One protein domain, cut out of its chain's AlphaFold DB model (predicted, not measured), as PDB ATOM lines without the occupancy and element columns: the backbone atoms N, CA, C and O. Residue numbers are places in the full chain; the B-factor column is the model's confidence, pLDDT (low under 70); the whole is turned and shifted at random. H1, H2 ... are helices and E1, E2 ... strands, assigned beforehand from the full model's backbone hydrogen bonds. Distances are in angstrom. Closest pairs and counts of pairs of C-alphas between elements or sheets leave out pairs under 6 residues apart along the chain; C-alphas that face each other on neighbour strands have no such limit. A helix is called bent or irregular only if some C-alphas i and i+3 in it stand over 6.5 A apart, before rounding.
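This is residues 224 to 254, 266 to 403 and 413 to 445 of the 1008 residues of the protein "Cadherin-like and PC-esterase domain-containing protein 1" of Hypsibius dujardini (UniProt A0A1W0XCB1). Two strongly twisted sheets stand partly face to face, a loose sandwich in which the larger sheet, E5 to E10, curls round the long helix arm H3b. H1 packs on E10 and also on E1 and E4 of the smaller sheet, while H2 covers the opposite face of that sheet. The 202 printed residues have three named helices and ten named strands, in the order H1 E1 E2 E3 H2 E4 E5 E6 E7 E8 H3 E9 E10, of mixed class. The larger sheet is branched and the smaller runs E1 E4 E2 E3; the neighbour strands in both are antiparallel. The whole is compact, with a radius of gyration of the C-alphas of 16.8 A and spans of 49 by 45 by 32 A.

In the larger sheet, E5, residues 316 to 327, begins at C-alpha 316 (40.820, -8.816, -30.298) and is 36.0 A long. E6 is residues 333 to 337, E7 341 to 344, E8 360 to 363, E9 413 to 421, 25.3 A, and E10 427 to 434, ending at C-alpha 434 (29.354, -23.569, -11.255). H3, residues 364 to 394, was assigned as one helix by its hydrogen bonds but is bent, with C-alphas 374 and 377 9.1 A apart; its arms are H3a, residues 364 to 374, and H3b, residues 377 to 394, 26.7 A. E1 is residues 245 to 248, E2 268 to 274, E3 277 to 283 and E4 302 to 306. H1, residues 224 to 241, 24.7 A, begins at C-alpha 224 (29.232, -23.176, -2.804) and is only just irregular, with C-alphas 232 and 235 6.7 A apart; H2, residues 285 to 297, is irregular, with C-alphas 286 and 289 7.3 A apart.

E6 (N 325 to O 335, 2.9 A) and E7 (N 321 to O 341, 2.8 A) lie on one side of E5, E9 (N 322 to O 417, 3.0 A) on the other side. E10, which bends by 56 degrees at residue 430, pairs with E9 (N 418 to O 431, 2.9 A). H3b is on this sheet; its closest C-alphas to E10 are Val 387 and Pro 427, 5.8 A. H1 runs along E10 at 8 degrees on the local plane, and touches H3b, closest at Ile 235 and Val 394, 6.6 A. E3, H2 and E4 form a split strand-helix-strand unit, two strands running the same way with E2 between them, its crossover right-handed. Every O i to N i+4 pair is within hydrogen-bond range in H3a, but 11 of 14 in H1, 6 of 9 in H2 and 13 of 14 in H3b.

The C-alphas of Asp 373 and Gln 403, the two farthest apart, are 51.7 A apart. Residues 255 to 265 and 404 to 412 are not printed, with gaps of 20.1 A and 19.8 A. The link E7 to E8 is long. Mean pLDDT of the printed part is 77.3, and 49 residues are under 70, among them 350 to 359 and 436 to 443.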
ATOM      1  N   LYS A 224      29.337 -24.640  -2.653       73.44
ATOM      2  CA  LYS A 224      29.232 -23.176  -2.804       73.44
ATOM      3  C   LYS A 224      30.186 -22.403  -1.873       73.44
ATOM      4  O   LYS A 224      30.666 -21.341  -2.260       73.44
ATOM      5  N   LYS A 225      30.484 -22.918  -0.671       75.94
ATOM      6  CA  LYS A 225      31.475 -22.321   0.245       75.94
ATOM      7  C   LYS A 225      32.891 -22.469  -0.324       75.94
ATOM      8  O   LYS A 225      33.636 -21.495  -0.331       75.94
ATOM      9  N   ILE A 226      33.210 -23.649  -0.864       77.00
ATOM     10  CA  ILE A 226      34.490 -23.942  -1.530       77.00
ATOM     11  C   ILE A 226      34.694 -23.002  -2.728       77.00
ATOM     12  O   ILE A 226      35.752 -22.398  -2.852       77.00
ATOM     13  N   LEU A 227      33.662 -22.789  -3.552       78.81
ATOM     14  CA  LEU A 227      33.718 -21.848  -4.678       78.81
ATOM     15  C   LEU A 227      33.900 -20.378  -4.262       78.81
ATOM     16  O   LEU A 227      34.465 -19.622  -5.046       78.81
ATOM     17  N   SER A 228      33.468 -19.953  -3.068       77.62
ATOM     18  CA  SER A 228      33.806 -18.604  -2.579       77.62
ATOM     19  C   SER A 228      35.281 -18.532  -2.190       77.62
ATOM     20  O   SER A 228      36.009 -17.724  -2.749       77.62
ATOM     21  N   ILE A 229      35.754 -19.450  -1.335       80.31
ATOM     22  CA  ILE A 229      37.164 -19.523  -0.902       80.31
ATOM     23  C   ILE A 229      38.104 -19.568  -2.119       80.31
ATOM     24  O   ILE A 229      39.065 -18.805  -2.199       80.31
ATOM     25  N   LEU A 230      37.776 -20.384  -3.125       82.56
ATOM     26  CA  LEU A 230      38.530 -20.461  -4.375       82.56
ATOM     27  C   LEU A 230      38.628 -19.121  -5.106       82.56
ATOM     28  O   LEU A 230      39.718 -18.735  -5.524       82.56
ATOM     29  N   ASN A 231      37.508 -18.420  -5.281       83.38
ATOM     30  CA  ASN A 231      37.443 -17.192  -6.076       83.38
ATOM     31  C   ASN A 231      37.964 -15.956  -5.338       83.38
ATOM     32  O   ASN A 231      38.589 -15.094  -5.965       83.38
ATOM     33  N   ASP A 232      37.695 -15.874  -4.038       75.69
ATOM     34  CA  ASP A 232      37.940 -14.699  -3.205       75.69
ATOM     35  C   ASP A 232      39.318 -14.762  -2.510       75.69
ATOM     36  O   ASP A 232      39.947 -13.722  -2.317       75.69
ATOM     37  N   GLU A 233      39.830 -15.966  -2.205       81.88
ATOM     38  CA  GLU A 233      41.116 -16.180  -1.516       81.88
ATOM     39  C   GLU A 233      42.143 -16.904  -2.410       81.88
ATOM     40  O   GLU A 233      43.156 -16.311  -2.791       81.88
ATOM     41  N   THR A 234      41.899 -18.167  -2.790       85.06
ATOM     42  CA  THR A 234      42.911 -19.041  -3.430       85.06
ATOM     43  C   THR A 234      43.413 -18.490  -4.766       85.06
ATOM     44  O   THR A 234      44.621 -18.417  -5.002       85.06
ATOM     45  N   ILE A 235      42.500 -18.056  -5.640       87.94
ATOM     46  CA  ILE A 235      42.825 -17.454  -6.942       87.94
ATOM     47  C   ILE A 235      43.561 -16.123  -6.771       87.94
ATOM     48  O   ILE A 235      44.457 -15.817  -7.555       87.94
ATOM     49  N   CYS A 236      43.231 -15.345  -5.741       85.12
ATOM     50  CA  CYS A 236      43.889 -14.070  -5.472       85.12
ATOM     51  C   CYS A 236      45.313 -14.242  -4.933       85.12
ATOM     52  O   CYS A 236      46.215 -13.509  -5.347       85.12
ATOM     53  N   GLN A 237      45.545 -15.245  -4.084       85.00
ATOM     54  CA  GLN A 237      46.888 -15.617  -3.649       85.00
ATOM     55  C   GLN A 237      47.724 -16.157  -4.825       85.00
ATOM     56  O   GLN A 237      48.836 -15.680  -5.044       85.00
ATOM     57  N   GLN A 238      47.171 -17.055  -5.654       83.25
ATOM     58  CA  GLN A 238      47.855 -17.552  -6.857       83.25
ATOM     59  C   GLN A 238      48.167 -16.442  -7.876       83.25
ATOM     60  O   GLN A 238      49.268 -16.415  -8.421       83.25
ATOM     61  N   GLY A 239      47.244 -15.506  -8.120       84.00
ATOM     62  CA  GLY A 239      47.470 -14.369  -9.021       84.00
ATOM     63  C   GLY A 239      48.588 -13.437  -8.552       84.00
ATOM     64  O   GLY A 239      49.370 -12.955  -9.371       84.00
ATOM     65  N   LYS A 240      48.709 -13.249  -7.232       83.62
ATOM     66  CA  LYS A 240      49.783 -12.481  -6.588       83.62
ATOM     67  C   LYS A 240      51.135 -13.197  -6.659       83.62
ATOM     68  O   LYS A 240      52.129 -12.566  -7.001       83.62
ATOM     69  N   GLU A 241      51.180 -14.499  -6.367       83.56
ATOM     70  CA  GLU A 241      52.396 -15.326  -6.471       83.56
ATOM     71  C   GLU A 241      52.938 -15.381  -7.905       83.56
ATOM     72  O   GLU A 241      54.143 -15.286  -8.119       83.56
ATOM     73  N   GLN A 242      52.041 -15.480  -8.889       80.44
ATOM     74  CA  GLN A 242      52.372 -15.506 -10.318       80.44
ATOM     75  C   GLN A 242      52.597 -14.099 -10.912       80.44
ATOM     76  O   GLN A 242      52.834 -13.986 -12.109       80.44
ATOM     77  N   GLN A 243      52.482 -13.030 -10.108       83.38
ATOM     78  CA  GLN A 243      52.528 -11.614 -10.527       83.38
ATOM     79  C   GLN A 243      51.545 -11.237 -11.661       83.38
ATOM     80  O   GLN A 243      51.672 -10.185 -12.285       83.38
ATOM     81  N   ALA A 244      50.536 -12.074 -11.914       83.50
ATOM     82  CA  ALA A 244      49.651 -11.970 -13.070       83.50
ATOM     83  C   ALA A 244      48.589 -10.869 -12.922       83.50
ATOM     84  O   ALA A 244      48.240 -10.202 -13.899       83.50
ATOM     85  N   PHE A 245      48.063 -10.684 -11.707       88.25
ATOM     86  CA  PHE A 245      47.056  -9.665 -11.413       88.25
ATOM     87  C   PHE A 245      47.013  -9.262  -9.935       88.25
ATOM     88  O   PHE A 245      47.313 -10.051  -9.038       88.25
ATOM     89  N   VAL A 246      46.557  -8.033  -9.681       86.50
ATOM     90  CA  VAL A 246      46.204  -7.540  -8.340       86.50
ATOM     91  C   VAL A 246      44.715  -7.797  -8.101       86.50
ATOM     92  O   VAL A 246      43.882  -7.406  -8.921       86.50
ATOM     93  N   CYS A 247      44.371  -8.439  -6.981       86.19
ATOM     94  CA  CYS A 247      42.984  -8.596  -6.539       86.19
ATOM     95  C   CYS A 247      42.507  -7.437  -5.662       86.19
ATOM     96  O   CYS A 247      43.212  -6.990  -4.756       86.19
ATOM     97  N   TYR A 248      41.245  -7.068  -5.855       82.44
ATOM     98  CA  TYR A 248      40.472  -6.175  -5.004       82.44
ATOM     99  C   TYR A 248      39.210  -6.928  -4.530       82.44
ATOM    100  O   TYR A 248      38.310  -7.169  -5.344       82.44
ATOM    101  N   PRO A 249      39.144  -7.366  -3.257       76.12
ATOM    102  CA  PRO A 249      37.979  -8.074  -2.721       76.12
ATOM    103  C   PRO A 249      36.762  -7.140  -2.555       76.12
ATOM    104  O   PRO A 249      36.915  -5.914  -2.611       76.12
ATOM    105  N   PRO A 250      35.547  -7.682  -2.339       71.12
ATOM    106  CA  PRO A 250      34.335  -6.871  -2.237       71.12
ATOM    107  C   PRO A 250      34.415  -5.853  -1.095       71.12
ATOM    108  O   PRO A 250      34.727  -6.199   0.042       71.12
ATOM    109  N   GLY A 251      34.146  -4.582  -1.406       65.62
ATOM    110  CA  GLY A 251      34.241  -3.477  -0.444       65.62
ATOM    111  C   GLY A 251      35.663  -2.973  -0.148       65.62
ATOM    112  O   GLY A 251      35.829  -2.165   0.766       65.62
ATOM    113  N   ALA A 252      36.687  -3.401  -0.896       68.12
ATOM    114  CA  ALA A 252      38.040  -2.862  -0.760       68.12
ATOM    115  C   ALA A 252      38.107  -1.348  -1.055       68.12
ATOM    116  O   ALA A 252      37.509  -0.852  -2.010       68.12
ATOM    117  N   ASN A 253      38.899  -0.612  -0.270       65.25
ATOM    118  CA  ASN A 253      39.142   0.814  -0.489       65.25
ATOM    119  C   ASN A 253      40.224   1.022  -1.567       65.25
ATOM    120  O   ASN A 253      41.411   1.141  -1.264       65.25
ATOM    121  N   ILE A 254      39.812   1.002  -2.837       65.25
ATOM    122  CA  ILE A 254      40.711   1.124  -3.993       65.25
ATOM    123  C   ILE A 254      41.086   2.596  -4.217       65.25
ATOM    124  O   ILE A 254      40.239   3.384  -4.640       65.25
ATOM    125  N   GLY A 266      47.970   3.386 -22.361       63.91
ATOM    126  CA  GLY A 266      46.846   2.778 -23.087       63.91
ATOM    127  C   GLY A 266      45.859   1.973 -22.229       63.91
ATOM    128  O   GLY A 266      45.780   2.123 -21.011       63.91
ATOM    129  N   ASN A 267      45.050   1.138 -22.890       71.62
ATOM    130  CA  ASN A 267      43.911   0.455 -22.271       71.62
ATOM    131  C   ASN A 267      44.344  -0.636 -21.280       71.62
ATOM    132  O   ASN A 267      44.992  -1.612 -21.657       71.62
ATOM    133  N   THR A 268      43.894  -0.521 -20.033       76.88
ATOM    134  CA  THR A 268      44.156  -1.513 -18.979       76.88
ATOM    135  C   THR A 268      43.157  -2.674 -19.029       76.88
ATOM    136  O   THR A 268      41.977  -2.478 -19.333       76.88
ATOM    137  N   ALA A 269      43.616  -3.892 -18.726       84.88
ATOM    138  CA  ALA A 269      42.780  -5.091 -18.707       84.88
ATOM    139  C   ALA A 269      42.254  -5.386 -17.292       84.88
ATOM    140  O   ALA A 269      43.021  -5.466 -16.327       84.88
ATOM    141  N   TRP A 270      40.940  -5.579 -17.181       82.81
ATOM    142  CA  TRP A 270      40.238  -5.829 -15.922       82.81
ATOM    143  C   TRP A 270      39.293  -7.020 -16.034       82.81
ATOM    144  O   TRP A 270      38.689  -7.256 -17.083       82.81
ATOM    145  N   VAL A 271      39.093  -7.726 -14.922       84.00
ATOM    146  CA  VAL A 271      37.969  -8.658 -14.768       84.00
ATOM    147  C   VAL A 271      37.223  -8.364 -13.479       84.00
ATOM    148  O   VAL A 271      37.797  -8.414 -12.392       84.00
ATOM    149  N   VAL A 272      35.930  -8.085 -13.609       78.50
ATOM    150  CA  VAL A 272      35.011  -7.835 -12.495       78.50
ATOM    151  C   VAL A 272      34.115  -9.059 -12.328       78.50
ATOM    152  O   VAL A 272      33.432  -9.461 -13.269       78.50
ATOM    153  N   THR A 273      34.130  -9.676 -11.150       73.69
ATOM    154  CA  THR A 273      33.350 -10.878 -10.833       73.69
ATOM    155  C   THR A 273      32.165 -10.568  -9.927       73.69
ATOM    156  O   THR A 273      32.323  -9.960  -8.867       73.69
ATOM    157  N   GLN A 274      30.985 -11.062 -10.309       69.88
ATOM    158  CA  GLN A 274      29.774 -11.042  -9.489       69.88
ATOM    159  C   GLN A 274      29.322 -12.479  -9.219       69.88
ATOM    160  O   GLN A 274      28.934 -13.189 -10.141       69.88
ATOM    161  N   GLN A 275      29.368 -12.916  -7.954       66.12
ATOM    162  CA  GLN A 275      29.005 -14.290  -7.552       66.12
ATOM    163  C   GLN A 275      29.730 -15.373  -8.387       66.12
ATOM    164  O   GLN A 275      29.133 -16.360  -8.804       66.12
ATOM    165  N   GLY A 276      31.020 -15.157  -8.670       63.59
ATOM    166  CA  GLY A 276      31.853 -16.011  -9.526       63.59
ATOM    167  C   GLY A 276      31.819 -15.652 -11.018       63.59
ATOM    168  O   GLY A 276      32.856 -15.740 -11.673       63.59
ATOM    169  N   VAL A 277      30.694 -15.169 -11.555       70.56
ATOM    170  CA  VAL A 277      30.543 -14.874 -12.994       70.56
ATOM    171  C   VAL A 277      31.470 -13.718 -13.421       70.56
ATOM    172  O   VAL A 277      31.363 -12.632 -12.841       70.56
ATOM    173  N   PRO A 278      32.366 -13.899 -14.417       73.94
ATOM    174  CA  PRO A 278      33.361 -12.896 -14.792       73.94
ATOM    175  C   PRO A 278      32.909 -11.999 -15.955       73.94
ATOM    176  O   PRO A 278      32.585 -12.480 -17.041       73.94
ATOM    177  N   THR A 279      32.999 -10.683 -15.768       76.00
ATOM    178  CA  THR A 279      32.934  -9.688 -16.848       76.00
ATOM    179  C   THR A 279      34.343  -9.198 -17.164       76.00
ATOM    180  O   THR A 279      34.981  -8.577 -16.316       76.00
ATOM    181  N   PHE A 280      34.827  -9.468 -18.376       79.75
ATOM    182  CA  PHE A 280      36.106  -8.954 -18.867       79.75
ATOM    183  C   PHE A 280      35.903  -7.550 -19.443       79.75
ATOM    184  O   PHE A 280      34.953  -7.326 -20.196       79.75
ATOM    185  N   ALA A 281      36.792  -6.617 -19.112       75.31
ATOM    186  CA  ALA A 281      36.714  -5.231 -19.554       75.31
ATOM    187  C   ALA A 281      38.081  -4.684 -19.982       75.31
ATOM    188  O   ALA A 281      39.119  -5.034 -19.415       75.31
ATOM    189  N   THR A 282      38.064  -3.787 -20.964       80.25
ATOM    190  CA  THR A 282      39.172  -2.877 -21.263       80.25
ATOM    191  C   THR A 282      38.787  -1.480 -20.789       80.25
ATOM    192  O   THR A 282      37.751  -0.940 -21.180       80.25
ATOM    193  N   VAL A 283      39.608  -0.907 -19.908       73.81
ATOM    194  CA  VAL A 283      39.366   0.404 -19.295       73.81
ATOM    195  C   VAL A 283      40.469   1.367 -19.745       73.81
ATOM    196  O   VAL A 283      41.630   1.173 -19.358       73.81
ATOM    197  N   PRO A 284      40.139   2.372 -20.577       78.38
ATOM    198  CA  PRO A 284      41.067   3.434 -20.957       78.38
ATOM    199  C   PRO A 284      41.537   4.251 -19.752       78.38
ATOM    200  O   PRO A 284      40.813   4.392 -18.762       78.38
ATOM    201  N   GLU A 285      42.743   4.804 -19.837       76.25
ATOM    202  CA  GLU A 285      43.399   5.506 -18.731       76.25
ATOM    203  C   GLU A 285      42.590   6.724 -18.252       76.25
ATOM    204  O   GLU A 285      42.384   6.906 -17.051       76.25
ATOM    205  N   GLU A 286      42.021   7.487 -19.187       76.94
ATOM    206  CA  GLU A 286      41.153   8.636 -18.917       76.94
ATOM    207  C   GLU A 286      39.836   8.259 -18.215       76.94
ATOM    208  O   GLU A 286      39.208   9.099 -17.572       76.94
ATOM    209  N   SER A 287      39.428   6.988 -18.307       75.94
ATOM    210  CA  SER A 287      38.192   6.465 -17.714       75.94
ATOM    211  C   SER A 287      38.393   5.788 -16.351       75.94
ATOM    212  O   SER A 287      37.420   5.595 -15.616       75.94
ATOM    213  N   LEU A 288      39.638   5.455 -15.976       73.44
ATOM    214  CA  LEU A 288      39.961   4.781 -14.710       73.44
ATOM    215  C   LEU A 288      39.346   5.460 -13.466       73.44
ATOM    216  O   LEU A 288      38.777   4.741 -12.643       73.44
ATOM    217  N   PRO A 289      39.378   6.802 -13.292       72.62
ATOM    218  CA  PRO A 289      38.813   7.441 -12.098       72.62
ATOM    219  C   PRO A 289      37.303   7.217 -11.929       72.62
ATOM    220  O   PRO A 289      36.830   7.061 -10.802       72.62
ATOM    221  N   GLN A 290      36.545   7.165 -13.032       69.38
ATOM    222  CA  GLN A 290      35.106   6.882 -12.989       69.38
ATOM    223  C   GLN A 290      34.851   5.402 -12.682       69.38
ATOM    224  O   GLN A 290      34.057   5.091 -11.792       69.38
ATOM    225  N   PHE A 291      35.583   4.506 -13.350       73.12
ATOM    226  CA  PHE A 291      35.504   3.062 -13.135       73.12
ATOM    227  C   PHE A 291      35.791   2.676 -11.671       73.12
ATOM    228  O   PHE A 291      35.041   1.899 -11.078       73.12
ATOM    229  N   TYR A 292      36.793   3.293 -11.031       71.94
ATOM    230  CA  TYR A 292      37.042   3.120  -9.593       71.94
ATOM    231  C   TYR A 292      35.883   3.607  -8.721       71.94
ATOM    232  O   TYR A 292      35.475   2.901  -7.800       71.94
ATOM    233  N   ALA A 293      35.330   4.788  -9.008       65.50
ATOM    234  CA  ALA A 293      34.201   5.328  -8.252       65.50
ATOM    235  C   ALA A 293      32.921   4.482  -8.410       65.50
ATOM    236  O   ALA A 293      32.053   4.507  -7.541       65.50
ATOM    237  N   GLU A 294      32.785   3.724  -9.499       68.81
ATOM    238  CA  GLU A 294      31.699   2.759  -9.699       68.81
ATOM    239  C   GLU A 294      31.965   1.432  -8.973       68.81
ATOM    240  O   GLU A 294      31.077   0.964  -8.257       68.81
ATOM    241  N   LEU A 295      33.189   0.888  -9.038       68.94
ATOM    242  CA  LEU A 295      33.590  -0.293  -8.259       68.94
ATOM    243  C   LEU A 295      33.449  -0.075  -6.744       68.94
ATOM    244  O   LEU A 295      32.876  -0.921  -6.063       68.94
ATOM    245  N   GLN A 296      33.891   1.071  -6.212       67.69
ATOM    246  CA  GLN A 296      33.769   1.396  -4.781       67.69
ATOM    247  C   GLN A 296      32.311   1.418  -4.286       67.69
ATOM    248  O   GLN A 296      32.044   1.076  -3.135       67.69
ATOM    249  N   ARG A 297      31.351   1.809  -5.137       63.62
ATOM    250  CA  ARG A 297      29.912   1.796  -4.800       63.62
ATOM    251  C   ARG A 297      29.314   0.386  -4.853       63.62
ATOM    252  O   ARG A 297      28.276   0.142  -4.240       63.62
ATOM    253  N   ALA A 298      29.939  -0.532  -5.586       63.84
ATOM    254  CA  ALA A 298      29.446  -1.879  -5.835       63.84
ATOM    255  C   ALA A 298      30.035  -2.887  -4.831       63.84
ATOM    256  O   ALA A 298      30.821  -3.766  -5.180       63.84
ATOM    257  N   SER A 299      29.614  -2.786  -3.567       63.09
ATOM    258  CA  SER A 299      30.121  -3.580  -2.427       63.09
ATOM    259  C   SER A 299      29.959  -5.110  -2.531       63.09
ATOM    260  O   SER A 299      30.399  -5.832  -1.640       63.09
ATOM    261  N   ASN A 300      29.346  -5.617  -3.604       67.19
ATOM    262  CA  ASN A 300      29.152  -7.037  -3.903       67.19
ATOM    263  C   ASN A 300      29.969  -7.544  -5.112       67.19
ATOM    264  O   ASN A 300      29.715  -8.660  -5.577       67.19
ATOM    265  N   LEU A 301      30.901  -6.742  -5.634       70.50
ATOM    266  CA  LEU A 301      31.792  -7.098  -6.742       70.50
ATOM    267  C   LEU A 301      33.237  -7.236  -6.257       70.50
ATOM    268  O   LEU A 301      33.719  -6.399  -5.498       70.50
ATOM    269  N   SER A 302      33.943  -8.255  -6.746       76.56
ATOM    270  CA  SER A 302      35.408  -8.346  -6.662       76.56
ATOM    271  C   SER A 302      36.027  -8.031  -8.025       76.56
ATOM    272  O   SER A 302      35.436  -8.332  -9.063       76.56
ATOM    273  N   ALA A 303      37.205  -7.408  -8.046       81.44
ATOM    274  CA  ALA A 303      37.877  -6.986  -9.276       81.44
ATOM    275  C   ALA A 303      39.330  -7.476  -9.330       81.44
ATOM    276  O   ALA A 303      39.995  -7.607  -8.303       81.44
ATOM    277  N   ARG A 304      39.829  -7.744 -10.539       87.19
ATOM    278  CA  ARG A 304      41.213  -8.152 -10.818       87.19
ATOM    279  C   ARG A 304      41.792  -7.251 -11.904       87.19
ATOM    280  O   ARG A 304      41.189  -7.137 -12.971       87.19
ATOM    281  N   TRP A 305      42.933  -6.626 -11.623       86.44
ATOM    282  CA  TRP A 305      43.683  -5.793 -12.567       86.44
ATOM    283  C   TRP A 305      44.898  -6.549 -13.094       86.44
ATOM    284  O   TRP A 305      45.712  -7.020 -12.301       86.44
ATOM    285  N   PHE A 306      45.032  -6.630 -14.416       86.62
ATOM    286  CA  PHE A 306      46.135  -7.310 -15.087       86.62
ATOM    287  C   PHE A 306      47.156  -6.276 -15.569       86.62
ATOM    288  O   PHE A 306      46.824  -5.377 -16.345       86.62
ATOM    289  N   ALA A 307      48.402  -6.411 -15.105       76.12
ATOM    290  CA  ALA A 307      49.506  -5.541 -15.514       76.12
ATOM    291  C   ALA A 307      50.052  -5.911 -16.906       76.12
ATOM    292  O   ALA A 307      50.504  -5.042 -17.647       76.12
ATOM    293  N   ALA A 308      49.985  -7.194 -17.275       82.19
ATOM    294  CA  ALA A 308      50.315  -7.663 -18.616       82.19
ATOM    295  C   ALA A 308      49.120  -7.470 -19.575       82.19
ATOM    296  O   ALA A 308      47.984  -7.775 -19.198       82.19
ATOM    297  N   PRO A 309      49.343  -7.032 -20.830       83.56
ATOM    298  CA  PRO A 309      48.289  -6.996 -21.838       83.56
ATOM    299  C   PRO A 309      47.800  -8.414 -22.168       83.56
ATOM    300  O   PRO A 309      48.559  -9.385 -22.092       83.56
ATOM    301  N   ALA A 310      46.530  -8.535 -22.557       86.81
ATOM    302  CA  ALA A 310      45.948  -9.803 -22.990       86.81
ATOM    303  C   ALA A 310      46.547 -10.270 -24.329       86.81
ATOM    304  O   ALA A 310      46.879  -9.451 -25.187       86.81
ATOM    305  N   PHE A 311      46.615 -11.586 -24.541       90.06
ATOM    306  CA  PHE A 311      46.889 -12.156 -25.858       90.06
ATOM    307  C   PHE A 311      45.797 -11.740 -26.848       90.06
ATOM    308  O   PHE A 311      44.613 -11.751 -26.500       90.06
ATOM    309  N   THR A 312      46.169 -11.405 -28.083       88.19
ATOM    310  CA  THR A 312      45.239 -10.951 -29.125       88.19
ATOM    311  C   THR A 312      45.250 -11.870 -30.341       88.19
ATOM    312  O   THR A 312      46.293 -12.317 -30.811       88.19
ATOM    313  N   ILE A 313      44.063 -12.129 -30.891       85.19
ATOM    314  CA  ILE A 313      43.886 -12.755 -32.207       85.19
ATOM    315  C   ILE A 313      43.040 -11.805 -33.044       85.19
ATOM    316  O   ILE A 313      41.933 -11.457 -32.639       85.19
ATOM    317  N   LEU A 314      43.555 -11.398 -34.212       82.00
ATOM    318  CA  LEU A 314      42.942 -10.358 -35.055       82.00
ATOM    319  C   LEU A 314      42.672  -9.074 -34.244       82.00
ATOM    320  O   LEU A 314      41.561  -8.554 -34.252       82.00
ATOM    321  N   ASP A 315      43.673  -8.654 -33.463       78.56
ATOM    322  CA  ASP A 315      43.669  -7.489 -32.561       78.56
ATOM    323  C   ASP A 315      42.583  -7.494 -31.464       78.56
ATOM    324  O   ASP A 315      42.430  -6.532 -30.711       78.56
ATOM    325  N   ARG A 316      41.872  -8.617 -31.301       81.62
ATOM    326  CA  ARG A 316      40.820  -8.816 -30.298       81.62
ATOM    327  C   ARG A 316      41.331  -9.694 -29.141       81.62
ATOM    328  O   ARG A 316      41.903 -10.756 -29.400       81.62
ATOM    329  N   PRO A 317      41.139  -9.292 -27.867       83.88
ATOM    330  CA  PRO A 317      41.729  -9.969 -26.709       83.88
ATOM    331  C   PRO A 317      41.096 -11.336 -26.425       83.88
ATOM    332  O   PRO A 317      39.901 -11.547 -26.654       83.88
ATOM    333  N   VAL A 318      41.899 -12.265 -25.908       87.94
ATOM    334  CA  VAL A 318      41.547 -13.678 -25.735       87.94
ATOM    335  C   VAL A 318      41.383 -14.047 -24.260       87.94
ATOM    336  O   VAL A 318      42.276 -13.828 -23.445       87.94
ATOM    337  N   ARG A 319      40.257 -14.692 -23.932       88.06
ATOM    338  CA  ARG A 319      40.077 -15.483 -22.701       88.06
ATOM    339  C   ARG A 319      39.861 -16.953 -23.055       88.06
ATOM    340  O   ARG A 319      39.489 -17.270 -24.188       88.06
ATOM    341  N   MET A 320      40.044 -17.852 -22.097       90.50
ATOM    342  CA  MET A 320      39.730 -19.274 -22.273       90.50
ATOM    343  C   MET A 320      38.866 -19.804 -21.139       90.50
ATOM    344  O   MET A 320      38.849 -19.245 -20.047       90.50
ATOM    345  N   SER A 321      38.192 -20.913 -21.405       90.06
ATOM    346  CA  SER A 321      37.431 -21.674 -20.426       90.06
ATOM    347  C   SER A 321      37.779 -23.148 -20.545       90.06
ATOM    348  O   SER A 321      37.638 -23.737 -21.620       90.06
ATOM    349  N   VAL A 322      38.212 -23.745 -19.438       91.62
ATOM    350  CA  VAL A 322      38.354 -25.199 -19.304       91.62
ATOM    351  C   VAL A 322      37.325 -25.732 -18.326       91.62
ATOM    352  O   VAL A 322      36.814 -24.995 -17.484       91.62
ATOM    353  N   PHE A 323      37.020 -27.019 -18.437       90.06
ATOM    354  CA  PHE A 323      35.931 -27.628 -17.692       90.06
ATOM    355  C   PHE A 323      36.476 -28.671 -16.726       90.06
ATOM    356  O   PHE A 323      37.252 -29.544 -17.119       90.06
ATOM    357  N   VAL A 324      36.096 -28.548 -15.455       89.25
ATOM    358  CA  VAL A 324      36.510 -29.456 -14.381       89.25
ATOM    359  C   VAL A 324      35.279 -30.180 -13.858       89.25
ATOM    360  O   VAL A 324      34.314 -29.549 -13.435       89.25
ATOM    361  N   LEU A 325      35.318 -31.508 -13.889       88.12
ATOM    362  CA  LEU A 325      34.318 -32.367 -13.276       88.12
ATOM    363  C   LEU A 325      34.771 -32.709 -11.851       88.12
ATOM    364  O   LEU A 325      35.811 -33.342 -11.670       88.12
ATOM    365  N   ALA A 326      33.998 -32.283 -10.856       84.88
ATOM    366  CA  ALA A 326      34.108 -32.741  -9.476       84.88
ATOM    367  C   ALA A 326      33.179 -33.948  -9.259       84.88
ATOM    368  O   ALA A 326      32.043 -33.932  -9.736       84.88
ATOM    369  N   VAL A 327      33.631 -34.975  -8.537       78.25
ATOM    370  CA  VAL A 327      32.847 -36.189  -8.237       78.25
ATOM    371  C   VAL A 327      33.005 -36.573  -6.764       78.25
ATOM    372  O   VAL A 327      34.125 -36.595  -6.253       78.25
ATOM    373  N   GLY A 328      31.893 -36.901  -6.097       67.81
ATOM    374  CA  GLY A 328      31.865 -37.309  -4.687       67.81
ATOM    375  C   GLY A 328      31.977 -36.153  -3.682       67.81
ATOM    376  O   GLY A 328      32.333 -35.029  -4.033       67.81
ATOM    377  N   ASN A 329      31.654 -36.435  -2.412       57.22
ATOM    378  CA  ASN A 329      31.572 -35.417  -1.352       57.22
ATOM    379  C   ASN A 329      32.779 -35.374  -0.387       57.22
ATOM    380  O   ASN A 329      33.007 -34.322   0.202       57.22
ATOM    381  N   SER A 330      33.537 -36.466  -0.189       52.19
ATOM    382  CA  SER A 330      34.589 -36.538   0.851       52.19
ATOM    383  C   SER A 330      35.710 -37.550   0.542       52.19
ATOM    384  O   SER A 330      35.528 -38.735   0.819       52.19
ATOM    385  N   PRO A 331      36.889 -37.104   0.063       58.12
ATOM    386  CA  PRO A 331      37.117 -35.817  -0.597       58.12
ATOM    387  C   PRO A 331      36.389 -35.765  -1.952       58.12
ATOM    388  O   PRO A 331      36.124 -36.798  -2.562       58.12
ATOM    389  N   ALA A 332      36.084 -34.563  -2.442       65.38
ATOM    390  CA  ALA A 332      35.662 -34.391  -3.830       65.38
ATOM    391  C   ALA A 332      36.870 -34.585  -4.760       65.38
ATOM    392  O   ALA A 332      37.929 -33.995  -4.533       65.38
ATOM    393  N   VAL A 333      36.724 -35.404  -5.803       74.62
ATOM    394  CA  VAL A 333      37.804 -35.703  -6.754       74.62
ATOM    395  C   VAL A 333      37.616 -34.894  -8.033       74.62
ATOM    396  O   VAL A 333      36.535 -34.904  -8.620       74.62
ATOM    397  N   PHE A 334      38.671 -34.205  -8.474       82.62
ATOM    398  CA  PHE A 334      38.629 -33.283  -9.610       82.62
ATOM    399  C   PHE A 334      39.299 -33.859 -10.863       82.62
ATOM    400  O   PHE A 334      40.408 -34.400 -10.808       82.62
ATOM    401  N   TYR A 335      38.650 -33.671 -12.013       85.31
ATOM    402  CA  TYR A 335      39.138 -34.094 -13.324       85.31
ATOM    403  C   TYR A 335      39.018 -32.962 -14.352       85.31
ATOM    404  O   TYR A 335      37.929 -32.441 -14.584       85.31
ATOM    405  N   LEU A 336      40.123 -32.599 -15.001       87.31
ATOM    406  CA  LEU A 336      40.188 -31.580 -16.052       87.31
ATOM    407  C   LEU A 336      39.877 -32.196 -17.419       87.31
ATOM    408  O   LEU A 336      40.577 -33.110 -17.851       87.31
ATOM    409  N   HIS A 337      38.884 -31.676 -18.136       88.62
ATOM    410  CA  HIS A 337      38.616 -32.098 -19.508       88.62
ATOM    411  C   HIS A 337      39.704 -31.598 -20.477       88.62
ATOM    412  O   HIS A 337      40.135 -30.445 -20.407       88.62
ATOM    413  N   GLN A 338      40.138 -32.455 -21.407       82.81
ATOM    414  CA  GLN A 338      41.212 -32.160 -22.367       82.81
ATOM    415  C   GLN A 338      40.837 -31.124 -23.441       82.81
ATOM    416  O   GLN A 338      41.719 -30.528 -24.065       82.81
ATOM    417  N   GLU A 339      39.538 -30.908 -23.662       84.00
ATOM    418  CA  GLU A 339      39.016 -29.858 -24.540       84.00
ATOM    419  C   GLU A 339      38.391 -28.728 -23.723       84.00
ATOM    420  O   GLU A 339      37.680 -28.967 -22.746       84.00
ATOM    421  N   GLY A 340      38.607 -27.502 -24.188       85.75
ATOM    422  CA  GLY A 340      37.996 -26.287 -23.678       85.75
ATOM    423  C   GLY A 340      37.668 -25.322 -24.815       85.75
ATOM    424  O   GLY A 340      37.794 -25.646 -26.002       85.75
ATOM    425  N   VAL A 341      37.252 -24.121 -24.430       87.44
ATOM    426  CA  VAL A 341      36.794 -23.058 -25.327       87.44
ATOM    427  C   VAL A 341      37.747 -21.870 -25.259       87.44
ATOM    428  O   VAL A 341      38.161 -21.458 -24.178       87.44
ATOM    429  N   VAL A 342      38.057 -21.285 -26.411       88.31
ATOM    430  CA  VAL A 342      38.799 -20.027 -26.541       88.31
ATOM    431  C   VAL A 342      37.844 -18.954 -27.065       88.31
ATOM    432  O   VAL A 342      37.122 -19.189 -28.032       88.31
ATOM    433  N   ARG A 343      37.806 -17.790 -26.411       85.75
ATOM    434  CA  ARG A 343      36.844 -16.706 -26.665       85.75
ATOM    435  C   ARG A 343      37.571 -15.410 -26.996       85.75
ATOM    436  O   ARG A 343      38.197 -14.793 -26.131       85.75
ATOM    437  N   ILE A 344      37.474 -15.015 -28.258       83.62
ATOM    438  CA  ILE A 344      38.224 -13.921 -28.875       83.62
ATOM    439  C   ILE A 344      37.310 -12.694 -28.999       83.62
ATOM    440  O   ILE A 344      36.219 -12.771 -29.570       83.62
ATOM    441  N   GLY A 345      37.765 -11.558 -28.466       74.81
ATOM    442  CA  GLY A 345      37.046 -10.279 -28.491       74.81
ATOM    443  C   GLY A 345      35.873 -10.199 -27.522       74.81
ATOM    444  O   GLY A 345      34.835  -9.639 -27.852       74.81
ATOM    445  N   SER A 346      36.037 -10.789 -26.339       64.88
ATOM    446  CA  SER A 346      35.002 -10.913 -25.302       64.88
ATOM    447  C   SER A 346      35.102  -9.873 -24.175       64.88
ATOM    448  O   SER A 346      34.409  -9.978 -23.165       64.88
ATOM    449  N   PHE A 347      35.978  -8.878 -24.335       73.12
ATOM    450  CA  PHE A 347      36.231  -7.825 -23.353       73.12
ATOM    451  C   PHE A 347      35.393  -6.594 -23.715       73.12
ATOM    452  O   PHE A 347      35.463  -6.106 -24.844       73.12
ATOM    453  N   VAL A 348      34.618  -6.076 -22.766       69.00
ATOM    454  CA  VAL A 348      33.798  -4.873 -22.959       69.00
ATOM    455  C   VAL A 348      34.678  -3.627 -22.834       69.00
ATOM    456  O   VAL A 348      35.282  -3.410 -21.787       69.00
ATOM    457  N   ASN A 349      34.727  -2.786 -23.868       71.31
ATOM    458  CA  ASN A 349      35.340  -1.462 -23.749       71.31
ATOM    459  C   ASN A 349      34.435  -0.556 -22.900       71.31
ATOM    460  O   ASN A 349      33.266  -0.363 -23.233       71.31
ATOM    461  N   TYR A 350      34.977  -0.007 -21.812       63.91
ATOM    462  CA  TYR A 350      34.233   0.810 -20.853       63.91
ATOM    463  C   TYR A 350      33.814   2.192 -21.397       63.91
ATOM    464  O   TYR A 350      32.764   2.695 -21.001       63.91
ATOM    465  N   SER A 351      34.583   2.805 -22.310       56.31
ATOM    466  CA  SER A 351      34.287   4.163 -22.816       56.31
ATOM    467  C   SER A 351      33.415   4.191 -24.078       56.31
ATOM    468  O   SER A 351      32.792   5.210 -24.389       56.31
ATOM    469  N   ALA A 352      33.342   3.081 -24.815       50.09
ATOM    470  CA  ALA A 352      32.530   2.983 -26.019       50.09
ATOM    471  C   ALA A 352      31.039   2.802 -25.681       50.09
ATOM    472  O   ALA A 352      30.668   2.073 -24.761       50.09
ATOM    473  N   ARG A 353      30.147   3.392 -26.495       40.59
ATOM    474  CA  ARG A 353      28.743   2.938 -26.530       40.59
ATOM    475  C   ARG A 353      28.729   1.436 -26.816       40.59
ATOM    476  O   ARG A 353      29.534   0.974 -27.614       40.59
ATOM    477  N   GLN A 354      27.812   0.707 -26.173       42.84
ATOM    478  CA  GLN A 354      27.814  -0.760 -26.050       42.84
ATOM    479  C   GLN A 354      27.560  -1.522 -27.373       42.84
ATOM    480  O   GLN A 354      26.586  -2.266 -27.513       42.84
ATOM    481  N   GLU A 355      28.452  -1.368 -28.345       38.81
ATOM    482  CA  GLU A 355      28.552  -2.223 -29.519       38.81
ATOM    483  C   GLU A 355      29.078  -3.586 -29.068       38.81
ATOM    484  O   GLU A 355      30.238  -3.746 -28.687       38.81
ATOM    485  N   ARG A 356      28.187  -4.584 -29.054       46.72
ATOM    486  CA  ARG A 356      28.554  -5.972 -28.761       46.72
ATOM    487  C   ARG A 356      29.241  -6.575 -29.972       46.72
ATOM    488  O   ARG A 356      28.626  -7.275 -30.776       46.72
ATOM    489  N   ASP A 357      30.525  -6.280 -30.063       49.41
ATOM    490  CA  ASP A 357      31.459  -6.931 -30.958       49.41
ATOM    491  C   ASP A 357      31.321  -8.457 -30.803       49.41
ATOM    492  O   ASP A 357      31.401  -8.995 -29.697       49.41
ATOM    493  N   THR A 358      31.003  -9.167 -31.886       57.81
ATOM    494  CA  THR A 358      30.517 -10.558 -31.765       57.81
ATOM    495  C   THR A 358      31.615 -11.492 -31.244       57.81
ATOM    496  O   THR A 358      32.689 -11.588 -31.843       57.81
ATOM    497  N   GLU A 359      31.371 -12.151 -30.106       67.06
ATOM    498  CA  GLU A 359      32.335 -13.056 -29.467       67.06
ATOM    499  C   GLU A 359      32.646 -14.227 -30.410       67.06
ATOM    500  O   GLU A 359      31.756 -14.978 -30.813       67.06
ATOM    501  N   LEU A 360      33.917 -14.360 -30.796       74.75
ATOM    502  CA  LEU A 360      34.373 -15.451 -31.650       74.75
ATOM    503  C   LEU A 360      34.803 -16.624 -30.772       74.75
ATOM    504  O   LEU A 360      35.636 -16.473 -29.881       74.75
ATOM    505  N   ILE A 361      34.233 -17.794 -31.046       80.75
ATOM    506  CA  ILE A 361      34.412 -19.012 -30.255       80.75
ATOM    507  C   ILE A 361      35.285 -19.981 -31.057       80.75
ATOM    508  O   ILE A 361      34.921 -20.346 -32.173       80.75
ATOM    509  N   TRP A 362      36.420 -20.393 -30.499       82.88
ATOM    510  CA  TRP A 362      37.319 -21.405 -31.064       82.88
ATOM    511  C   TRP A 362      37.435 -22.613 -30.130       82.88
ATOM    512  O   TRP A 362      37.364 -22.486 -28.905       82.88
ATOM    513  N   THR A 363      37.673 -23.792 -30.702       83.62
ATOM    514  CA  THR A 363      38.012 -24.997 -29.934       83.62
ATOM    515  C   THR A 363      39.493 -25.013 -29.554       83.62
ATOM    516  O   THR A 363      40.339 -24.397 -30.212       83.62
ATOM    517  N   PHE A 364      39.845 -25.789 -28.527       86.00
ATOM    518  CA  PHE A 364      41.250 -26.030 -28.168       86.00
ATOM    519  C   PHE A 364      42.083 -26.609 -29.323       86.00
ATOM    520  O   PHE A 364      43.262 -26.278 -29.430       86.00
ATOM    521  N   ALA A 365      41.491 -27.394 -30.229       80.00
ATOM    522  CA  ALA A 365      42.177 -27.886 -31.425       80.00
ATOM    523  C   ALA A 365      42.508 -26.757 -32.423       80.00
ATOM    524  O   ALA A 365      43.627 -26.696 -32.931       80.00
ATOM    525  N   GLN A 366      41.572 -25.829 -32.661       83.94
ATOM    526  CA  GLN A 366      41.794 -24.667 -33.534       83.94
ATOM    527  C   GLN A 366      42.859 -23.725 -32.963       83.94
ATOM    528  O   GLN A 366      43.770 -23.325 -33.685       83.94
ATOM    529  N   PHE A 367      42.798 -23.422 -31.663       87.75
ATOM    530  CA  PHE A 367      43.808 -22.583 -31.015       87.75
ATOM    531  C   PHE A 367      45.185 -23.267 -30.955       87.75
ATOM    532  O   PHE A 367      46.197 -22.616 -31.207       87.75
ATOM    533  N   ARG A 368      45.243 -24.589 -30.716       87.81
ATOM    534  CA  ARG A 368      46.494 -25.362 -30.800       87.81
ATOM    535  C   ARG A 368      47.111 -25.272 -32.190       87.81
ATOM    536  O   ARG A 368      48.299 -24.982 -32.284       87.81
ATOM    537  N   LYS A 369      46.310 -25.452 -33.247       86.12
ATOM    538  CA  LYS A 369      46.786 -25.289 -34.625       86.12
ATOM    539  C   LYS A 369      47.260 -23.860 -34.899       86.12
ATOM    540  O   LYS A 369      48.326 -23.689 -35.473       86.12
ATOM    541  N   TYR A 370      46.535 -22.843 -34.437       90.25
ATOM    542  CA  TYR A 370      46.964 -21.451 -34.578       90.25
ATOM    543  C   TYR A 370      48.318 -21.179 -33.902       90.25
ATOM    544  O   TYR A 370      49.178 -20.554 -34.517       90.25
ATOM    545  N   LEU A 371      48.552 -21.689 -32.684       87.19
ATOM    546  CA  LEU A 371      49.863 -21.580 -32.034       87.19
ATOM    547  C   LEU A 371      50.950 -22.379 -32.767       87.19
ATOM    548  O   LEU A 371      52.048 -21.861 -32.942       87.19
ATOM    549  N   GLN A 372      50.655 -23.589 -33.253       89.12
ATOM    550  CA  GLN A 372      51.590 -24.378 -34.069       89.12
ATOM    551  C   GLN A 372      52.004 -23.618 -35.339       89.12
ATOM    552  O   GLN A 372      53.194 -23.477 -35.607       89.12
ATOM    553  N   ASP A 373      51.031 -23.063 -36.066       86.81
ATOM    554  CA  ASP A 373      51.225 -22.337 -37.328       86.81
ATOM    555  C   ASP A 373      51.892 -20.951 -37.147       86.81
ATOM    556  O   ASP A 373      52.343 -20.359 -38.129       86.81
ATOM    557  N   ARG A 374      51.929 -20.393 -35.922       87.25
ATOM    558  CA  ARG A 374      52.439 -19.031 -35.639       87.25
ATOM    559  C   ARG A 374      53.660 -18.958 -34.725       87.25
ATOM    560  O   ARG A 374      54.412 -17.996 -34.832       87.25
ATOM    561  N   GLN A 375      53.843 -19.925 -33.829       84.44
ATOM    562  CA  GLN A 375      54.918 -19.961 -32.828       84.44
ATOM    563  C   GLN A 375      55.591 -21.342 -32.704       84.44
ATOM    564  O   GLN A 375      56.467 -21.533 -31.862       84.44
ATOM    565  N   GLY A 376      55.205 -22.308 -33.541       86.50
ATOM    566  CA  GLY A 376      55.785 -23.646 -33.559       86.50
ATOM    567  C   GLY A 376      55.200 -24.612 -32.523       86.50
ATOM    568  O   GLY A 376      54.531 -24.248 -31.552       86.50
ATOM    569  N   THR A 377      55.458 -25.898 -32.756       85.50
ATOM    570  CA  THR A 377      54.843 -27.006 -32.013       85.50
ATOM    571  C   THR A 377      55.214 -27.031 -30.530       85.50
ATOM    572  O   THR A 377      54.367 -27.391 -29.712       85.50
ATOM    573  N   SER A 378      56.431 -26.609 -30.169       82.88
ATOM    574  CA  SER A 378      56.885 -26.552 -28.774       82.88
ATOM    575  C   SER A 378      56.066 -25.542 -27.971       82.88
ATOM    576  O   SER A 378      55.367 -25.961 -27.054       82.88
ATOM    577  N   SER A 379      56.003 -24.271 -28.404       82.19
ATOM    578  CA  SER A 379      55.188 -23.218 -27.762       82.19
ATOM    579  C   SER A 379      53.733 -23.661 -27.559       82.19
ATOM    580  O   SER A 379      53.201 -23.594 -26.451       82.19
ATOM    581  N   ALA A 380      53.105 -24.238 -28.591       85.12
ATOM    582  CA  ALA A 380      51.745 -24.764 -28.487       85.12
ATOM    583  C   ALA A 380      51.603 -25.898 -27.450       85.12
ATOM    584  O   ALA A 380      50.583 -25.991 -26.769       85.12
ATOM    585  N   THR A 381      52.608 -26.767 -27.319       85.31
ATOM    586  CA  THR A 381      52.607 -27.884 -26.359       85.31
ATOM    587  C   THR A 381      52.857 -27.395 -24.933       85.31
ATOM    588  O   THR A 381      52.153 -27.798 -24.003       85.31
ATOM    589  N   ASP A 382      53.819 -26.490 -24.769       86.56
ATOM    590  CA  ASP A 382      54.189 -25.872 -23.499       86.56
ATOM    591  C   ASP A 382      53.032 -25.028 -22.945       86.56
ATOM    592  O   ASP A 382      52.702 -25.144 -21.764       86.56
ATOM    593  N   PHE A 383      52.318 -24.293 -23.807       91.50
ATOM    594  CA  PHE A 383      51.104 -23.559 -23.446       91.50
ATOM    595  C   PHE A 383      50.039 -24.459 -22.802       91.50
ATOM    596  O   PHE A 383      49.589 -24.192 -21.688       91.50
ATOM    597  N   PHE A 384      49.647 -25.560 -23.458       88.25
ATOM    598  CA  PHE A 384      48.627 -26.457 -22.896       88.25
ATOM    599  C   PHE A 384      49.120 -27.220 -21.657       88.25
ATOM    600  O   PHE A 384      48.310 -27.531 -20.778       88.25
ATOM    601  N   ARG A 385      50.435 -27.463 -21.526       86.00
ATOM    602  CA  ARG A 385      51.031 -27.966 -20.277       86.00
ATOM    603  C   ARG A 385      50.866 -26.943 -19.149       86.00
ATOM    604  O   ARG A 385      50.401 -27.308 -18.073       86.00
ATOM    605  N   ASN A 386      51.162 -25.672 -19.413       87.38
ATOM    606  CA  ASN A 386      51.020 -24.580 -18.451       87.38
ATOM    607  C   ASN A 386      49.555 -24.358 -18.049       87.38
ATOM    608  O   ASN A 386      49.282 -24.233 -16.859       87.38
ATOM    609  N   VAL A 387      48.602 -24.425 -18.989       88.69
ATOM    610  CA  VAL A 387      47.156 -24.401 -18.684       88.69
ATOM    611  C   VAL A 387      46.789 -25.499 -17.681       88.69
ATOM    612  O   VAL A 387      46.179 -25.205 -16.652       88.69
ATOM    613  N   ARG A 388      47.196 -26.754 -17.932       86.31
ATOM    614  CA  ARG A 388      46.924 -27.873 -17.011       86.31
ATOM    615  C   ARG A 388      47.550 -27.641 -15.633       86.31
ATOM    616  O   ARG A 388      46.876 -27.858 -14.631       86.31
ATOM    617  N   THR A 389      48.799 -27.181 -15.576       84.06
ATOM    618  CA  THR A 389      49.517 -26.925 -14.317       84.06
ATOM    619  C   THR A 389      48.888 -25.788 -13.509       84.06
ATOM    620  O   THR A 389      48.638 -25.966 -12.319       84.06
ATOM    621  N   THR A 390      48.585 -24.641 -14.125       86.94
ATOM    622  CA  THR A 390      47.974 -23.491 -13.434       86.94
ATOM    623  C   THR A 390      46.590 -23.845 -12.885       86.94
ATOM    624  O   THR A 390      46.285 -23.506 -11.743       86.94
ATOM    625  N   VAL A 391      45.771 -24.579 -13.647       87.44
ATOM    626  CA  VAL A 391      44.466 -25.064 -13.162       87.44
ATOM    627  C   VAL A 391      44.655 -26.053 -12.012       87.44
ATOM    628  O   VAL A 391      43.982 -25.932 -10.993       87.44
ATOM    629  N   ALA A 392      45.610 -26.984 -12.118       82.75
ATOM    630  CA  ALA A 392      45.875 -27.961 -11.066       82.75
ATOM    631  C   ALA A 392      46.296 -27.327  -9.729       82.75
ATOM    632  O   ALA A 392      45.859 -27.808  -8.686       82.75
ATOM    633  N   ARG A 393      47.070 -26.226  -9.736       82.50
ATOM    634  CA  ARG A 393      47.418 -25.485  -8.504       82.50
ATOM    635  C   ARG A 393      46.188 -24.949  -7.771       82.50
ATOM    636  O   ARG A 393      46.156 -24.993  -6.550       82.50
ATOM    637  N   VAL A 394      45.176 -24.463  -8.493       83.62
ATOM    638  CA  VAL A 394      43.976 -23.858  -7.883       83.62
ATOM    639  C   VAL A 394      43.095 -24.894  -7.176       83.62
ATOM    640  O   VAL A 394      42.448 -24.556  -6.193       83.62
ATOM    641  N   PHE A 395      43.104 -26.155  -7.618       79.94
ATOM    642  CA  PHE A 395      42.391 -27.253  -6.944       79.94
ATOM    643  C   PHE A 395      43.278 -28.059  -5.971       79.94
ATOM    644  O   PHE A 395      42.807 -29.009  -5.345       79.94
ATOM    645  N   HIS A 396      44.555 -27.697  -5.820       72.31
ATOM    646  CA  HIS A 396      45.482 -28.361  -4.906       72.31
ATOM    647  C   HIS A 396      45.180 -27.989  -3.444       72.31
ATOM    648  O   HIS A 396      44.856 -26.845  -3.140       72.31
ATOM    649  N   GLY A 397      45.281 -28.956  -2.528       55.06
ATOM    650  CA  GLY A 397      45.029 -28.740  -1.096       55.06
ATOM    651  C   GLY A 397      43.556 -28.567  -0.692       55.06
ATOM    652  O   GLY A 397      43.284 -28.350   0.487       55.06
ATOM    653  N   LEU A 398      42.598 -28.694  -1.621       64.62
ATOM    654  CA  LEU A 398      41.156 -28.629  -1.336       64.62
ATOM    655  C   LEU A 398      40.647 -29.866  -0.570       64.62
ATOM    656  O   LEU A 398      39.947 -30.720  -1.119       64.62
ATOM    657  N   HIS A 399      40.955 -29.952   0.721       53.34
ATOM    658  CA  HIS A 399      40.318 -30.913   1.614       53.34
ATOM    659  C   HIS A 399      38.995 -30.356   2.148       53.34
ATOM    660  O   HIS A 399      38.957 -29.339   2.840       53.34
ATOM    661  N   HIS A 400      37.896 -31.039   1.821       46.72
ATOM    662  CA  HIS A 400      36.591 -30.775   2.423       46.72
ATOM    663  C   HIS A 400      36.560 -31.330   3.851       46.72
ATOM    664  O   HIS A 400      36.908 -32.490   4.075       46.72
ATOM    665  N   ASP A 401      36.172 -30.493   4.812       42.06
ATOM    666  CA  ASP A 401      36.193 -30.844   6.232       42.06
ATOM    667  C   ASP A 401      35.109 -31.889   6.561       42.06
ATOM    668  O   ASP A 401      33.974 -31.820   6.082       42.06
ATOM    669  N   ARG A 402      35.454 -32.877   7.393       44.94
ATOM    670  CA  ARG A 402      34.727 -34.153   7.566       44.94
ATOM    671  C   ARG A 402      33.351 -34.033   8.247       44.94
ATOM    672  O   ARG A 402      32.714 -35.054   8.485       44.94
ATOM    673  N   GLN A 403      32.895 -32.822   8.572       39.50
ATOM    674  CA  GLN A 403      31.741 -32.566   9.448       39.50
ATOM    675  C   GLN A 403      30.384 -32.382   8.739       39.50
ATOM    676  O   GLN A 403      29.365 -32.260   9.418       39.50
ATOM    677  N   GLN A 413      29.714 -32.329  -9.814       83.94
ATOM    678  CA  GLN A 413      29.511 -30.936 -10.189       83.94
ATOM    679  C   GLN A 413      30.433 -30.539 -11.340       83.94
ATOM    680  O   GLN A 413      31.650 -30.699 -11.253       83.94
ATOM    681  N   LEU A 414      29.850 -30.042 -12.432       86.88
ATOM    682  CA  LEU A 414      30.601 -29.579 -13.601       86.88
ATOM    683  C   LEU A 414      30.882 -28.072 -13.488       86.88
ATOM    684  O   LEU A 414      29.967 -27.271 -13.298       86.88
ATOM    685  N   LEU A 415      32.155 -27.696 -13.589       87.62
ATOM    686  CA  LEU A 415      32.661 -26.350 -13.315       87.62
ATOM    687  C   LEU A 415      33.305 -25.747 -14.567       87.62
ATOM    688  O   LEU A 415      34.041 -26.435 -15.274       87.62
ATOM    689  N   GLU A 416      33.088 -24.454 -14.806       88.56
ATOM    690  CA  GLU A 416      33.833 -23.662 -15.788       88.56
ATOM    691  C   GLU A 416      34.949 -22.882 -15.076       88.56
ATOM    692  O   GLU A 416      34.692 -21.984 -14.272       88.56
ATOM    693  N   VAL A 417      36.203 -23.213 -15.378       91.06
ATOM    694  CA  VAL A 417      37.388 -22.481 -14.916       91.06
ATOM    695  C   VAL A 417      37.781 -21.496 -16.009       91.06
ATOM    696  O   VAL A 417      38.216 -21.899 -17.091       91.06
ATOM    697  N   THR A 418      37.621 -20.202 -15.740       90.69
ATOM    698  CA  THR A 418      37.943 -19.148 -16.709       90.69
ATOM    699  C   THR A 418      39.383 -18.676 -16.531       90.69
ATOM    700  O   THR A 418      39.824 -18.378 -15.419       90.69
ATOM    701  N   LEU A 419      40.100 -18.584 -17.647       92.38
ATOM    702  CA  LEU A 419      41.508 -18.227 -17.759       92.38
ATOM    703  C   LEU A 419      41.664 -16.902 -18.516       92.38
ATOM    704  O   LEU A 419      41.097 -16.720 -19.599       92.38
ATOM    705  N   PHE A 420      42.492 -16.013 -17.977       91.19
ATOM    706  CA  PHE A 420      43.144 -14.951 -18.737       91.19
ATOM    707  C   PHE A 420      44.394 -15.538 -19.402       91.19
ATOM    708  O   PHE A 420      44.995 -16.473 -18.869       91.19
ATOM    709  N   VAL A 421      44.782 -14.995 -20.555       91.81
ATOM    710  CA  VAL A 421      46.037 -15.337 -21.228       91.81
ATOM    711  C   VAL A 421      46.758 -14.037 -21.555       91.81
ATOM    712  O   VAL A 421      46.200 -13.185 -22.249       91.81
ATOM    713  N   SER A 422      47.973 -13.868 -21.040       90.25
ATOM    714  CA  SER A 422      48.816 -12.701 -21.318       90.25
ATOM    715  C   SER A 422      49.387 -12.731 -22.741       90.25
ATOM    716  O   SER A 422      49.440 -13.777 -23.388       90.25
ATOM    717  N   ALA A 423      49.906 -11.600 -23.221       87.50
ATOM    718  CA  ALA A 423      50.650 -11.534 -24.479       87.50
ATOM    719  C   ALA A 423      51.894 -12.455 -24.515       87.50
ATOM    720  O   ALA A 423      52.293 -12.881 -25.596       87.50
ATOM    721  N   SER A 424      52.454 -12.821 -23.353       88.94
ATOM    722  CA  SER A 424      53.507 -13.840 -23.185       88.94
ATOM    723  C   SER A 424      53.004 -15.295 -23.255       88.94
ATOM    724  O   SER A 424      53.795 -16.217 -23.077       88.94
ATOM    725  N   LEU A 425      51.711 -15.518 -23.534       89.75
ATOM    726  CA  LEU A 425      51.021 -16.816 -23.475       89.75
ATOM    727  C   LEU A 425      51.052 -17.490 -22.093       89.75
ATOM    728  O   LEU A 425      50.969 -18.712 -21.981       89.75
ATOM    729  N   GLU A 426      51.095 -16.710 -21.018       90.25
ATOM    730  CA  GLU A 426      50.999 -17.239 -19.659       90.25
ATOM    731  C   GLU A 426      49.516 -17.305 -19.245       90.25
ATOM    732  O   GLU A 426      48.820 -16.284 -19.264       90.25
ATOM    733  N   PRO A 427      48.982 -18.504 -18.928       92.50
ATOM    734  CA  PRO A 427      47.595 -18.668 -18.524       92.50
ATOM    735  C   PRO A 427      47.443 -18.477 -17.011       92.50
ATOM    736  O   PRO A 427      48.155 -19.107 -16.223       92.50
ATOM    737  N   SER A 428      46.454 -17.685 -16.601       91.94
ATOM    738  CA  SER A 428      46.142 -17.419 -15.188       91.94
ATOM    739  C   SER A 428      44.656 -17.642 -14.915       91.94
ATOM    740  O   SER A 428      43.805 -17.125 -15.638       91.94
ATOM    741  N   VAL A 429      44.323 -18.407 -13.869       91.50
ATOM    742  CA  VAL A 429      42.921 -18.613 -13.456       91.50
ATOM    743  C   VAL A 429      42.359 -17.316 -12.882       91.50
ATOM    744  O   VAL A 429      43.010 -16.655 -12.080       91.50
ATOM    745  N   VAL A 430      41.141 -16.969 -13.295       89.25
ATOM    746  CA  VAL A 430      40.448 -15.730 -12.909       89.25
ATOM    747  C   VAL A 430      39.207 -16.015 -12.065       89.25
ATOM    748  O   VAL A 430      38.868 -15.231 -11.183       89.25
ATOM    749  N   THR A 431      38.523 -17.128 -12.341       88.50
ATOM    750  CA  THR A 431      37.365 -17.608 -11.575       88.50
ATOM    751  C   THR A 431      37.094 -19.089 -11.851       88.50
ATOM    752  O   THR A 431      37.380 -19.584 -12.945       88.50
ATOM    753  N   VAL A 432      36.500 -19.779 -10.878       89.00
ATOM    754  CA  VAL A 432      35.793 -21.054 -11.041       89.00
ATOM    755  C   VAL A 432      34.301 -20.797 -10.845       89.00
ATOM    756  O   VAL A 432      33.872 -20.365  -9.774       89.00
ATOM    757  N   THR A 433      33.493 -21.072 -11.867       84.88
ATOM    758  CA  THR A 433      32.032 -20.916 -11.822       84.88
ATOM    759  C   THR A 433      31.333 -22.266 -11.931       84.88
ATOM    760  O   THR A 433      31.727 -23.138 -12.701       84.88
ATOM    761  N   ASP A 434      30.271 -22.436 -11.156       81.31
ATOM    762  CA  ASP A 434      29.354 -23.569 -11.255       81.31
ATOM    763  C   ASP A 434      28.548 -23.485 -12.561       81.31
ATOM    764  O   ASP A 434      27.866 -22.484 -12.796       81.31
ATOM    765  N   HIS A 435      28.586 -24.529 -13.397       74.75
ATOM    766  CA  HIS A 435      27.864 -24.542 -14.675       74.75
ATOM    767  C   HIS A 435      26.355 -24.297 -14.500       74.75
ATOM    768  O   HIS A 435      25.733 -23.667 -15.352       74.75
ATOM    769  N   ALA A 436      25.772 -24.712 -13.367       68.19
ATOM    770  CA  ALA A 436      24.353 -24.507 -13.076       68.19
ATOM    771  C   ALA A 436      23.962 -23.038 -12.785       68.19
ATOM    772  O   ALA A 436      22.773 -22.747 -12.656       68.19
ATOM    773  N   GLN A 437      24.932 -22.121 -12.664       65.31
ATOM    774  CA  GLN A 437      24.713 -20.696 -12.360       65.31
ATOM    775  C   GLN A 437      24.937 -19.777 -13.580       65.31
ATOM    776  O   GLN A 437      24.630 -18.583 -13.528       65.31
ATOM    777  N   LEU A 438      25.436 -20.325 -14.692       63.72
ATOM    778  CA  LEU A 438      25.678 -19.605 -15.943       63.72
ATOM    779  C   LEU A 438      24.375 -19.435 -16.742       63.72
ATOM    780  O   LEU A 438      23.639 -20.393 -16.964       63.72
ATOM    781  N   ARG A 439      24.093 -18.210 -17.205       49.56
ATOM    782  CA  ARG A 439      22.868 -17.893 -17.972       49.56
ATOM    783  C   ARG A 439      23.049 -17.988 -19.488       49.56
ATOM    784  O   ARG A 439      22.116 -18.370 -20.186       49.56
ATOM    785  N   ASP A 440      24.245 -17.679 -19.982       52.50
ATOM    786  CA  ASP A 440      24.587 -17.675 -21.408       52.50
ATOM    787  C   ASP A 440      25.321 -18.975 -21.787       52.50
ATOM    788  O   ASP A 440      26.534 -19.003 -22.009       52.50
ATOM    789  N   LEU A 441      24.586 -20.092 -21.798       53.12
ATOM    790  CA  LEU A 441      25.171 -21.430 -21.941       53.12
ATOM    791  C   LEU A 441      25.672 -21.734 -23.362       53.12
ATOM    792  O   LEU A 441      24.934 -22.175 -24.242       53.12
ATOM    793  N   GLN A 442      26.982 -21.566 -23.541       57.75
ATOM    794  CA  GLN A 442      27.763 -22.028 -24.693       57.75
ATOM    795  C   GLN A 442      28.741 -23.156 -24.302       57.75
ATOM    796  O   GLN A 442      29.896 -23.163 -24.731       57.75
ATOM    797  N   MET A 443      28.321 -24.104 -23.458       68.25
ATOM    798  CA  MET A 443      29.121 -25.310 -23.218       68.25
ATOM    799  C   MET A 443      29.177 -26.152 -24.510       68.25
ATOM    800  O   MET A 443      28.119 -26.455 -25.074       68.25
ATOM    801  N   PRO A 444      30.364 -26.565 -24.999       70.75
ATOM    802  CA  PRO A 444      30.454 -27.468 -26.139       70.75
ATOM    803  C   PRO A 444      29.797 -28.799 -25.786       70.75
ATOM    804  O   PRO A 444      30.148 -29.422 -24.784       70.75
ATOM    805  N   SER A 445      28.845 -29.248 -26.607       71.56
ATOM    806  CA  SER A 445      28.012 -30.402 -26.248       71.56
ATOM    807  C   SER A 445      28.822 -31.673 -26.029       71.56
ATOM    808  O   SER A 445      28.477 -32.426 -25.133       71.56
TER     809      SER A 445